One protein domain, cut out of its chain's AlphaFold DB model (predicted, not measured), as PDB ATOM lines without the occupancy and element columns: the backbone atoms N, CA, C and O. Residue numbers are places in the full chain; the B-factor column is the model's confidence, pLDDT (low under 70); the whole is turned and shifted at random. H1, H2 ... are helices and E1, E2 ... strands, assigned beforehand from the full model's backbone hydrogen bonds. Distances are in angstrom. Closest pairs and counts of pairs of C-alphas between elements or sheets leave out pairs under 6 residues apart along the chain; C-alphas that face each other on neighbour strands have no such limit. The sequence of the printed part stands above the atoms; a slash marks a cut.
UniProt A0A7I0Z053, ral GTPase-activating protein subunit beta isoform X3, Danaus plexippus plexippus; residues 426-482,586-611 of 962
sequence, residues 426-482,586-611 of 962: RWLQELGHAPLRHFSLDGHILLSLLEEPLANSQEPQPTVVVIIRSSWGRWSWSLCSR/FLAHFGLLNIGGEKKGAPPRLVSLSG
ATOM      1  N   ARG A 426     -99.115 172.795 -86.054       83.12
ATOM      2  CA  ARG A 426     -99.456 173.356 -87.374       83.12
ATOM      3  C   ARG A 426     -99.303 174.867 -87.356       83.12
ATOM      4  O   ARG A 426     -98.718 175.431 -88.269       83.12
ATOM      5  N   TRP A 427     -99.800 175.505 -86.299       81.31
ATOM      6  CA  TRP A 427     -99.716 176.953 -86.136       81.31
ATOM      7  C   TRP A 427     -98.263 177.413 -86.037       81.31
ATOM      8  O   TRP A 427     -97.889 178.422 -86.628       81.31
ATOM      9  N   LEU A 428     -97.427 176.655 -85.325       85.00
ATOM     10  CA  LEU A 428     -95.992 176.929 -85.246       85.00
ATOM     11  C   LEU A 428     -95.309 176.752 -86.606       85.00
ATOM     12  O   LEU A 428     -94.511 177.597 -87.006       85.00
ATOM     13  N   GLN A 429     -95.676 175.709 -87.350       83.94
ATOM     14  CA  GLN A 429     -95.160 175.466 -88.693       83.94
ATOM     15  C   GLN A 429     -95.598 176.548 -89.700       83.94
ATOM     16  O   GLN A 429     -94.782 176.986 -90.506       83.94
ATOM     17  N   GLU A 430     -96.848 177.025 -89.640       82.25
ATOM     18  CA  GLU A 430     -97.351 178.145 -90.457       82.25
ATOM     19  C   GLU A 430     -96.603 179.455 -90.175       82.25
ATOM     20  O   GLU A 430     -96.391 180.258 -91.083       82.25
ATOM     21  N   LEU A 431     -96.170 179.658 -88.929       82.06
ATOM     22  CA  LEU A 431     -95.331 180.789 -88.522       82.06
ATOM     23  C   LEU A 431     -93.854 180.627 -88.930       82.06
ATOM     24  O   LEU A 431     -93.069 181.551 -88.724       82.06
ATOM     25  N   GLY A 432     -93.479 179.494 -89.534       82.00
ATOM     26  CA  GLY A 432     -92.130 179.227 -90.036       82.00
ATOM     27  C   GLY A 432     -91.153 178.670 -88.998       82.00
ATOM     28  O   GLY A 432     -89.949 178.723 -89.236       82.00
ATOM     29  N   HIS A 433     -91.643 178.149 -87.870       84.81
ATOM     30  CA  HIS A 433     -90.801 177.543 -86.834       84.81
ATOM     31  C   HIS A 433     -90.303 176.137 -87.204       84.81
ATOM     32  O   HIS A 433     -90.951 175.407 -87.963       84.81
ATOM     33  N   ALA A 434     -89.165 175.743 -86.626       81.25
ATOM     34  CA  ALA A 434     -88.598 174.400 -86.758       81.25
ATOM     35  C   ALA A 434     -89.529 173.285 -86.221       81.25
ATOM     36  O   ALA A 434     -90.400 173.536 -85.377       81.25
ATOM     37  N   PRO A 435     -89.353 172.024 -86.674       84.44
ATOM     38  CA  PRO A 435     -90.100 170.890 -86.138       84.44
ATOM     39  C   PRO A 435     -89.844 170.695 -84.637       84.44
ATOM     40  O   PRO A 435     -88.736 170.882 -84.135       84.44
ATOM     41  N   LEU A 436     -90.888 170.284 -83.916       89.81
ATOM     42  CA  LEU A 436     -90.835 170.078 -82.471       89.81
ATOM     43  C   LEU A 436     -90.274 168.696 -82.120       89.81
ATOM     44  O   LEU A 436     -90.555 167.699 -82.788       89.81
ATOM     45  N   ARG A 437     -89.559 168.607 -80.994       90.69
ATOM     46  CA  ARG A 437     -89.181 167.317 -80.396       90.69
ATOM     47  C   ARG A 437     -90.325 166.778 -79.551       90.69
ATOM     48  O   ARG A 437     -90.814 167.483 -78.671       90.69
ATOM     49  N   HIS A 438     -90.692 165.516 -79.749       92.94
ATOM     50  CA  HIS A 438     -91.792 164.884 -79.024       92.94
ATOM     51  C   HIS A 438     -91.291 163.850 -78.008       92.94
ATOM     52  O   HIS A 438     -90.443 163.012 -78.320       92.94
ATOM     53  N   PHE A 439     -91.855 163.881 -76.803       92.62
ATOM     54  CA  PHE A 439     -91.550 162.950 -75.720       92.62
ATOM     55  C   PHE A 439     -92.828 162.449 -75.043       92.62
ATOM     56  O   PHE A 439     -93.805 163.185 -74.915       92.62
ATOM     57  N   SER A 440     -92.798 161.209 -74.563       92.25
ATOM     58  CA  SER A 440     -93.778 160.654 -73.632       92.25
ATOM     59  C   SER A 440     -93.173 160.603 -72.232       92.25
ATOM     60  O   SER A 440     -92.067 160.094 -72.047       92.25
ATOM     61  N   LEU A 441     -93.895 161.151 -71.258       89.56
ATOM     62  CA  LEU A 441     -93.530 161.182 -69.849       89.56
ATOM     63  C   LEU A 441     -94.436 160.234 -69.060       89.56
ATOM     64  O   LEU A 441     -95.663 160.387 -69.056       89.56
ATOM     65  N   ASP A 442     -93.812 159.254 -68.408       82.88
ATOM     66  CA  ASP A 442     -94.429 158.207 -67.588       82.88
ATOM     67  C   ASP A 442     -95.598 157.475 -68.307       82.88
ATOM     68  O   ASP A 442     -96.443 156.856 -67.669       82.88
ATOM     69  N   GLY A 443     -95.672 157.551 -69.646       82.69
ATOM     70  CA  GLY A 443     -96.756 156.991 -70.465       82.69
ATOM     71  C   GLY A 443     -98.103 157.725 -70.370       82.69
ATOM     72  O   GLY A 443     -99.102 157.223 -70.883       82.69
ATOM     73  N   HIS A 444     -98.167 158.889 -69.716       83.50
ATOM     74  CA  HIS A 444     -99.427 159.589 -69.422       83.50
ATOM     75  C   HIS A 444     -99.471 161.045 -69.895       83.50
ATOM     76  O   HIS A 444    -100.557 161.622 -69.988       83.50
ATOM     77  N   ILE A 445     -98.317 161.641 -70.194       91.12
ATOM     78  CA  ILE A 445     -98.195 163.025 -70.657       91.12
ATOM     79  C   ILE A 445     -97.351 163.032 -71.930       91.12
ATOM     80  O   ILE A 445     -96.297 162.403 -71.973       91.12
ATOM     81  N   LEU A 446     -97.792 163.759 -72.954       93.62
ATOM     82  CA  LEU A 446     -96.987 164.037 -74.142       93.62
ATOM     83  C   LEU A 446     -96.434 165.456 -74.055       93.62
ATOM     84  O   LEU A 446     -97.174 166.403 -73.784       93.62
ATOM     85  N   LEU A 447     -95.141 165.598 -74.312       93.56
ATOM     86  CA  LEU A 447     -94.432 166.868 -74.358       93.56
ATOM     87  C   LEU A 447     -93.959 167.109 -75.786       93.56
ATOM     88  O   LEU A 447     -93.334 166.233 -76.378       93.56
ATOM     89  N   SER A 448     -94.236 168.291 -76.329       93.06
ATOM     90  CA  SER A 448     -93.669 168.743 -77.604       93.06
ATOM     91  C   SER A 448     -92.884 170.022 -77.358       93.06
ATOM     92  O   SER A 448     -93.439 170.989 -76.840       93.06
ATOM     93  N   LEU A 449     -91.586 169.999 -77.652       91.94
ATOM     94  CA  LEU A 449     -90.642 171.062 -77.318       91.94
ATOM     95  C   LEU A 449     -90.197 171.776 -78.592       91.94
ATOM     96  O   LEU A 449     -89.677 171.133 -79.504       91.94
ATOM     97  N   LEU A 450     -90.376 173.093 -78.624       89.81
ATOM     98  CA  LEU A 450     -89.810 173.990 -79.626       89.81
ATOM     99  C   LEU A 450     -88.687 174.802 -78.970       89.81
ATOM    100  O   LEU A 450     -88.924 175.526 -78.000       89.81
ATOM    101  N   GLU A 451     -87.474 174.693 -79.505       84.12
ATOM    102  CA  GLU A 451     -86.273 175.393 -79.021       84.12
ATOM    103  C   GLU A 451     -86.092 176.764 -79.705       84.12
ATOM    104  O   GLU A 451     -84.977 177.186 -79.995       84.12
ATOM    105  N   GLU A 452     -87.198 177.465 -79.971       78.50
ATOM    106  CA  GLU A 452     -87.231 178.777 -80.624       78.50
ATOM    107  C   GLU A 452     -88.198 179.726 -79.892       78.50
ATOM    108  O   GLU A 452     -89.228 179.284 -79.368       78.50
ATOM    109  N   PRO A 453     -87.911 181.039 -79.841       73.62
ATOM    110  CA  PRO A 453     -88.816 182.019 -79.250       73.62
ATOM    111  C   PRO A 453     -90.006 182.336 -80.176       73.62
ATOM    112  O   PRO A 453     -89.831 182.595 -81.365       73.62
ATOM    113  N   LEU A 454     -91.217 182.419 -79.612       72.25
ATOM    114  CA  LEU A 454     -92.386 183.002 -80.290       72.25
ATOM    115  C   LEU A 454     -92.189 184.523 -80.315       72.25
ATOM    116  O   LEU A 454     -92.100 185.141 -79.257       72.25
ATOM    117  N   ALA A 455     -92.046 185.111 -81.501       60.28
ATOM    118  CA  ALA A 455     -91.608 186.494 -81.720       60.28
ATOM    119  C   ALA A 455     -92.149 187.533 -80.705       60.28
ATOM    120  O   ALA A 455     -93.355 187.767 -80.664       60.28
ATOM    121  N   ASN A 456     -91.247 188.158 -79.919       52.16
ATOM    122  CA  ASN A 456     -91.328 189.527 -79.346       52.16
ATOM    123  C   ASN A 456     -90.263 189.858 -78.273       52.16
ATOM    124  O   ASN A 456     -90.423 190.811 -77.509       52.16
ATOM    125  N   SER A 457     -89.157 189.124 -78.166       51.50
ATOM    126  CA  SER A 457     -88.087 189.515 -77.247       51.50
ATOM    127  C   SER A 457     -87.091 190.428 -77.968       51.50
ATOM    128  O   SER A 457     -86.324 189.972 -78.810       51.50
ATOM    129  N   GLN A 458     -87.087 191.723 -77.624       51.28
ATOM    130  CA  GLN A 458     -86.068 192.690 -78.073       51.28
ATOM    131  C   GLN A 458     -84.632 192.263 -77.679       51.28
ATOM    132  O   GLN A 458     -83.666 192.788 -78.224       51.28
ATOM    133  N   GLU A 459     -84.497 191.287 -76.772       55.06
ATOM    134  CA  GLU A 459     -83.244 190.655 -76.350       55.06
ATOM    135  C   GLU A 459     -83.310 189.125 -76.572       55.06
ATOM    136  O   GLU A 459     -84.304 188.508 -76.179       55.06
ATOM    137  N   PRO A 460     -82.285 188.474 -77.152       56.66
ATOM    138  CA  PRO A 460     -82.260 187.020 -77.317       56.66
ATOM    139  C   PRO A 460     -82.089 186.332 -75.954       56.66
ATOM    140  O   PRO A 460     -81.020 186.386 -75.347       56.66
ATOM    141  N   GLN A 461     -83.149 185.691 -75.453       67.00
ATOM    142  CA  GLN A 461     -83.115 184.876 -74.235       67.00
ATOM    143  C   GLN A 461     -83.324 183.398 -74.579       67.00
ATOM    144  O   GLN A 461     -84.173 183.097 -75.425       67.00
ATOM    145  N   PRO A 462     -82.628 182.462 -73.899       74.12
ATOM    146  CA  PRO A 462     -82.905 181.036 -74.030       74.12
ATOM    147  C   PRO A 462     -84.352 180.756 -73.637       74.12
ATOM    148  O   PRO A 462     -84.721 180.812 -72.457       74.12
ATOM    149  N   THR A 463     -85.157 180.476 -74.656       79.62
ATOM    150  CA  THR A 463     -86.595 180.260 -74.547       79.62
ATOM    151  C   THR A 463     -86.929 178.882 -75.099       79.62
ATOM    152  O   THR A 463     -86.367 178.453 -76.106       79.62
ATOM    153  N   VAL A 464     -87.822 178.176 -74.418       87.06
ATOM    154  CA  VAL A 464     -88.424 176.935 -74.907       87.06
ATOM    155  C   VAL A 464     -89.933 177.066 -74.827       87.06
ATOM    156  O   VAL A 464     -90.478 177.501 -73.807       87.06
ATOM    157  N   VAL A 465     -90.610 176.679 -75.901       89.19
ATOM    158  CA  VAL A 465     -92.063 176.530 -75.906       89.19
ATOM    159  C   VAL A 465     -92.376 175.057 -75.714       89.19
ATOM    160  O   VAL A 465     -91.880 174.198 -76.441       89.19
ATOM    161  N   VAL A 466     -93.192 174.762 -74.713       90.75
ATOM    162  CA  VAL A 466     -93.568 173.408 -74.322       90.75
ATOM    163  C   VAL A 466     -95.063 173.249 -74.529       90.75
ATOM    164  O   VAL A 466     -95.852 173.852 -73.806       90.75
ATOM    165  N   ILE A 467     -95.459 172.409 -75.484       91.50
ATOM    166  CA  ILE A 467     -96.842 171.951 -75.627       91.50
ATOM    167  C   ILE A 467     -97.005 170.684 -74.790       91.50
ATOM    168  O   ILE A 467     -96.417 169.642 -75.086       91.50
ATOM    169  N   ILE A 468     -97.817 170.778 -73.744       90.88
ATOM    170  CA  ILE A 468     -98.134 169.688 -72.826       90.88
ATOM    171  C   ILE A 468     -99.510 169.152 -73.199       90.88
ATOM    172  O   ILE A 468    -100.496 169.888 -73.155       90.88
ATOM    173  N   ARG A 469     -99.599 167.864 -73.528       90.81
ATOM    174  CA  ARG A 469    -100.875 167.157 -73.667       90.81
ATOM    175  C   ARG A 469    -101.004 166.120 -72.578       90.81
ATOM    176  O   ARG A 469    -100.126 165.285 -72.383       90.81
ATOM    177  N   SER A 470    -102.136 166.143 -71.904       87.50
ATOM    178  CA  SER A 470    -102.482 165.139 -70.913       87.50
ATOM    179  C   SER A 470    -103.980 164.853 -70.970       87.50
ATOM    180  O   SER A 470    -104.715 165.306 -71.858       87.50
ATOM    181  N   SER A 471    -104.447 164.088 -69.999       82.88
ATOM    182  CA  SER A 471    -105.850 163.761 -69.792       82.88
ATOM    183  C   SER A 471    -106.751 164.978 -69.551       82.88
ATOM    184  O   SER A 471    -107.924 164.884 -69.894       82.88
ATOM    185  N   TRP A 472    -106.255 166.123 -69.053       74.38
ATOM    186  CA  TRP A 472    -107.100 167.329 -68.886       74.38
ATOM    187  C   TRP A 472    -107.179 168.220 -70.136       74.38
ATOM    188  O   TRP A 472    -107.932 169.187 -70.147       74.38
ATOM    189  N   GLY A 473    -106.418 167.920 -71.194       81.69
ATOM    190  CA  GLY A 473    -106.383 168.763 -72.387       81.69
ATOM    191  C   GLY A 473    -104.974 169.045 -72.893       81.69
ATOM    192  O   GLY A 473    -104.092 168.180 -72.846       81.69
ATOM    193  N   ARG A 474    -104.816 170.249 -73.441       85.81
ATOM    194  CA  ARG A 474    -103.596 170.760 -74.066       85.81
ATOM    195  C   ARG A 474    -103.277 172.131 -73.478       85.81
ATOM    196  O   ARG A 474    -104.146 173.003 -73.459       85.81
ATOM    197  N   TRP A 475    -102.026 172.331 -73.077       85.56
ATOM    198  CA  TRP A 475    -101.480 173.614 -72.626       85.56
ATOM    199  C   TRP A 475    -100.207 173.927 -73.393       85.56
ATOM    200  O   TRP A 475     -99.509 173.019 -73.838       85.56
ATOM    201  N   SER A 476     -99.902 175.211 -73.521       86.62
ATOM    202  CA  SER A 476     -98.622 175.679 -74.034       86.62
ATOM    203  C   SER A 476     -97.993 176.606 -73.009       86.62
ATOM    204  O   SER A 476     -98.651 177.531 -72.525       86.62
ATOM    205  N   TRP A 477     -96.736 176.347 -72.668       86.81
ATOM    206  CA  TRP A 477     -95.929 177.194 -71.801       86.81
ATOM    207  C   TRP A 477     -94.747 177.743 -72.587       86.81
ATOM    208  O   TRP A 477     -94.038 176.989 -73.242       86.81
ATOM    209  N   SER A 478     -94.507 179.046 -72.479       85.81
ATOM    210  CA  SER A 478     -93.261 179.664 -72.930       85.81
ATOM    211  C   SER A 478     -92.385 179.903 -71.709       85.81
ATOM    212  O   SER A 478     -92.722 180.711 -70.842       85.81
ATOM    213  N   LEU A 479     -91.273 179.183 -71.622       84.31
ATOM    214  CA  LEU A 479     -90.345 179.236 -70.498       84.31
ATOM    215  C   LEU A 479     -89.074 179.951 -70.946       84.31
ATOM    216  O   LEU A 479     -88.456 179.554 -71.929       84.31
ATOM    217  N   CYS A 480     -88.678 180.991 -70.215       77.88
ATOM    218  CA  CYS A 480     -87.432 181.724 -70.440       77.88
ATOM    219  C   CYS A 480     -86.539 181.627 -69.199       77.88
ATOM    220  O   CYS A 480     -87.016 181.745 -68.067       77.88
ATOM    221  N   SER A 481     -85.236 181.418 -69.395       72.12
ATOM    222  CA  SER A 481     -84.293 181.451 -68.274       72.12
ATOM    223  C   SER A 481     -83.997 182.897 -67.874       72.12
ATOM    224  O   SER A 481     -83.389 183.657 -68.630       72.12
ATOM    225  N   ARG A 482     -84.410 183.291 -66.664       61.72
ATOM    226  CA  ARG A 482     -84.054 184.591 -66.080       61.72
ATOM    227  C   ARG A 482     -82.672 184.491 -65.435       61.72
ATOM    228  O   ARG A 482     -82.501 183.758 -64.468       61.72
ATOM    229  N   PHE A 586     -84.540 172.478 -69.920       87.88
ATOM    230  CA  PHE A 586     -85.872 172.215 -69.385       87.88
ATOM    231  C   PHE A 586     -85.980 170.810 -68.780       87.88
ATOM    232  O   PHE A 586     -86.284 170.672 -67.596       87.88
ATOM    233  N   LEU A 587     -85.659 169.770 -69.552       88.81
ATOM    234  CA  LEU A 587     -85.761 168.385 -69.093       88.81
ATOM    235  C   LEU A 587     -84.863 168.118 -67.867       88.81
ATOM    236  O   LEU A 587     -85.268 167.393 -66.961       88.81
ATOM    237  N   ALA A 588     -83.679 168.733 -67.790       85.12
ATOM    238  CA  ALA A 588     -82.792 168.626 -66.631       85.12
ATOM    239  C   ALA A 588     -83.339 169.353 -65.388       85.12
ATOM    240  O   ALA A 588     -83.356 168.771 -64.306       85.12
ATOM    241  N   HIS A 589     -83.814 170.597 -65.525       84.19
ATOM    242  CA  HIS A 589     -84.314 171.397 -64.394       84.19
ATOM    243  C   HIS A 589     -85.554 170.780 -63.746       84.19
ATOM    244  O   HIS A 589     -85.718 170.856 -62.531       84.19
ATOM    245  N   PHE A 590     -86.406 170.135 -64.546       84.62
ATOM    246  CA  PHE A 590     -87.576 169.410 -64.054       84.62
ATOM    247  C   PHE A 590     -87.258 167.973 -63.601       84.62
ATOM    248  O   PHE A 590     -88.171 167.226 -63.250       84.62
ATOM    249  N   GLY A 591     -85.980 167.568 -63.587       84.88
ATOM    250  CA  GLY A 591     -85.550 166.242 -63.131       84.88
ATOM    251  C   GLY A 591     -86.054 165.091 -64.009       84.88
ATOM    252  O   GLY A 591     -86.248 163.980 -63.518       84.88
ATOM    253  N   LEU A 592     -86.313 165.362 -65.292       85.19
ATOM    254  CA  LEU A 592     -86.777 164.376 -66.274       85.19
ATOM    255  C   LEU A 592     -85.618 163.630 -66.948       85.19
ATOM    256  O   LEU A 592     -85.830 162.548 -67.490       85.19
ATOM    257  N   LEU A 593     -84.405 164.190 -66.899       81.88
ATOM    258  CA  LEU A 593     -83.177 163.497 -67.287       81.88
ATOM    259  C   LEU A 593     -82.545 162.854 -66.053       81.88
ATOM    260  O   LEU A 593     -82.204 163.548 -65.094       81.88
ATOM    261  N   ASN A 594     -82.353 161.538 -66.095       67.38
ATOM    262  CA  ASN A 594     -81.497 160.853 -65.138       67.38
ATOM    263  C   ASN A 594     -80.048 160.970 -65.628       67.38
ATOM    264  O   ASN A 594     -79.746 160.712 -66.784       67.38
ATOM    265  N   ILE A 595     -79.151 161.434 -64.761       61.25
ATOM    266  CA  ILE A 595     -77.695 161.422 -65.015       61.25
ATOM    267  C   ILE A 595     -77.013 160.438 -64.038       61.25
ATOM    268  O   ILE A 595     -75.838 160.112 -64.179       61.25
ATOM    269  N   GLY A 596     -77.760 159.924 -63.048       56.56
ATOM    270  CA  GLY A 596     -77.270 159.060 -61.966       56.56
ATOM    271  C   GLY A 596     -77.517 157.556 -62.142       56.56
ATOM    272  O   GLY A 596     -77.252 156.806 -61.206       56.56
ATOM    273  N   GLY A 597     -78.008 157.119 -63.307       54.78
ATOM    274  CA  GLY A 597     -78.309 155.719 -63.615       54.78
ATOM    275  C   GLY A 597     -79.662 155.246 -63.071       54.78
ATOM    276  O   GLY A 597     -80.003 155.433 -61.901       54.78
ATOM    277  N   GLU A 598     -80.459 154.614 -63.931       54.66
ATOM    278  CA  GLU A 598     -81.729 154.005 -63.532       54.66
ATOM    279  C   GLU A 598     -81.527 152.793 -62.603       54.66
ATOM    280  O   GLU A 598     -80.579 152.011 -62.727       54.66
ATOM    281  N   LYS A 599     -82.477 152.576 -61.682       57.78
ATOM    282  CA  LYS A 599     -82.592 151.288 -60.983       57.78
ATOM    283  C   LYS A 599     -82.898 150.217 -62.037       57.78
ATOM    284  O   LYS A 599     -83.933 150.301 -62.696       57.78
ATOM    285  N   LYS A 600     -82.005 149.231 -62.201       52.06
ATOM    286  CA  LYS A 600     -82.152 148.128 -63.170       52.06
ATOM    287  C   LYS A 600     -83.577 147.553 -63.141       52.06
ATOM    288  O   LYS A 600     -84.011 147.073 -62.099       52.06
ATOM    289  N   GLY A 601     -84.266 147.583 -64.283       57.25
ATOM    290  CA  GLY A 601     -85.577 146.949 -64.483       57.25
ATOM    291  C   GLY A 601     -86.796 147.876 -64.427       57.25
ATOM    292  O   GLY A 601     -87.900 147.417 -64.705       57.25
ATOM    293  N   ALA A 602     -86.640 149.165 -64.112       59.44
ATOM    294  CA  ALA A 602     -87.735 150.130 -64.212       59.44
ATOM    295  C   ALA A 602     -87.872 150.657 -65.657       59.44
ATOM    296  O   ALA A 602     -86.851 150.940 -66.277       59.44
ATOM    297  N   PRO A 603     -89.090 150.821 -66.212       64.38
ATOM    298  CA  PRO A 603     -89.239 151.414 -67.536       64.38
ATOM    299  C   PRO A 603     -88.860 152.904 -67.501       64.38
ATOM    300  O   PRO A 603     -89.142 153.571 -66.485       64.38
ATOM    301  N   PRO A 604     -88.268 153.418 -68.600       70.56
ATOM    302  CA  PRO A 604     -87.763 154.779 -68.672       70.56
ATOM    303  C   PRO A 604     -88.894 155.783 -68.482       70.56
ATOM    304  O   PRO A 604     -89.962 155.663 -69.086       70.56
ATOM    305  N   ARG A 605     -88.657 156.779 -67.623       79.62
ATOM    306  CA  ARG A 605     -89.650 157.826 -67.329       79.62
ATOM    307  C   ARG A 605     -89.902 158.733 -68.524       79.62
ATOM    308  O   ARG A 605     -91.032 159.156 -68.735       79.62
ATOM    309  N   LEU A 606     -88.861 159.032 -69.298       87.56
ATOM    310  CA  LEU A 606     -88.931 159.872 -70.486       87.56
ATOM    311  C   LEU A 606     -88.589 159.035 -71.717       87.56
ATOM    312  O   LEU A 606     -87.518 158.440 -71.794       87.56
ATOM    313  N   VAL A 607     -89.490 159.015 -72.692       88.69
ATOM    314  CA  VAL A 607     -89.345 158.250 -73.931       88.69
ATOM    315  C   VAL A 607     -89.431 159.202 -75.115       88.69
ATOM    316  O   VAL A 607     -90.405 159.939 -75.241       88.69
ATOM    317  N   SER A 608     -88.428 159.197 -75.996       90.38
ATOM    318  CA  SER A 608     -88.482 159.972 -77.243       90.38
ATOM    319  C   SER A 608     -89.476 159.344 -78.221       90.38
ATOM    320  O   SER A 608     -89.541 158.119 -78.355       90.38
ATOM    321  N   LEU A 609     -90.247 160.182 -78.912       91.38
ATOM    322  CA  LEU A 609     -91.205 159.758 -79.928       91.38
ATOM    323  C   LEU A 609     -90.691 160.088 -81.331       91.38
ATOM    324  O   LEU A 609     -89.982 161.071 -81.552       91.38
ATOM    325  N   SER A 610     -91.039 159.235 -82.288       88.31
ATOM    326  CA  SER A 610     -90.740 159.437 -83.706       88.31
ATOM    327  C   SER A 610     -91.655 160.512 -84.292       88.31
ATOM    328  O   SER A 610     -92.877 160.407 -84.222       88.31
ATOM    329  N   GLY A 611     -91.055 161.567 -84.847       80.75
ATOM    330  CA  GLY A 611     -91.782 162.617 -85.563       80.75
ATOM    331  C   GLY A 611     -92.306 162.147 -86.925       80.75
ATOM    332  O   GLY A 611     -91.907 161.101 -87.433       80.75
TER     333      GLY A 611
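Overview. This is residues 426 to 482 and 586 to 611 of the 962 residues of the protein "ral GTPase-activating protein subunit beta isoform X3" of Danaus plexippus plexippus (UniProt A0A7I0Z053). The domain is a strongly twisted wall of five antiparallel strands, E4, E3, E2, E1 and E5, with its faces largely bare of helices: the short helix H2 only grazes it with residues 586 to 587, and the short helix H1 is off the sheet. Two long loops, residues 451 to 462 and residues 590 to 605, reach out toward opposite ends of the longest axis, and of the second, residues 595 to 602 stick out free. The printed part has 83 residues, with H1, E1, E2, E3, E4, H2 and E5 along the chain, and the sheet's order is E4, E3, E2, E1, E5. The class is mixed, helices and strands, though under half of the residues, 39 of 83, are in named elements. The whole is elongated, 46 by 27 by 23 A, and only just loose, close to compact, with a radius of gyration of the C-alphas of 14.5 A.

Arrangement. Begin at the edge strand E4, residues 473 to 480, antiparallel to E3, residues 463 to 470, at 163 degrees; look for N 466 and O 477, 2.8 A apart and within hydrogen-bond range. Next comes E2, residues 445 to 450, antiparallel to E3 at 157 degrees, with N 448 and O 467 at 2.9 A. E1, residues 437 to 441, is antiparallel to E2 at 157 degrees, with N 439 and O 447 at 2.8 A. E1, E2, E3 and E4 form a meander, each strand the antiparallel neighbour of the one before; E1 and E2, E2 and E3, and E3 and E4 are hairpins. The other edge strand, E5, residues 606 to 608, is antiparallel to E1 at 146 degrees, with N 440 and O 607 at 2.8 A. H2, residues 586 to 589, only grazes the sheet with residues 586 to 587; its closest C-alphas to E3 are those of Phe 586 and Val 464, 7.7 A apart. H1, residues 426 to 430, is not on the sheet and is apart from H2. In H1 every O i to N i+4 pair is within hydrogen-bond range; H2 is too short for such a pair.

Along the chain. Find C-alpha 426 at (-99.456, 173.356, -87.374), where H1 begins. E1 is 13.0 A long from first to last C-alpha, E2 16.5 A, E3 22.2 A and E4 23.0 A. Find C-alpha 473 at (-106.383, 168.763, -72.387), where E4 begins, and C-alpha 608 at (-88.482, 159.972, -77.243), where E5 ends.

Size, cuts and confidence. The two C-alphas farthest apart are those of Gln 458 and Gly 601, 47.7 A. Residues 483 to 585 are not printed, and C-alphas 482 and 586 are 12.9 A apart across this cut. The links E2 to E3 and H2 to E5 are long. Mean pLDDT of the printed part is 79.2; look for values under 70 at residues 455 to 461, 482 and 594 to 603 of this model.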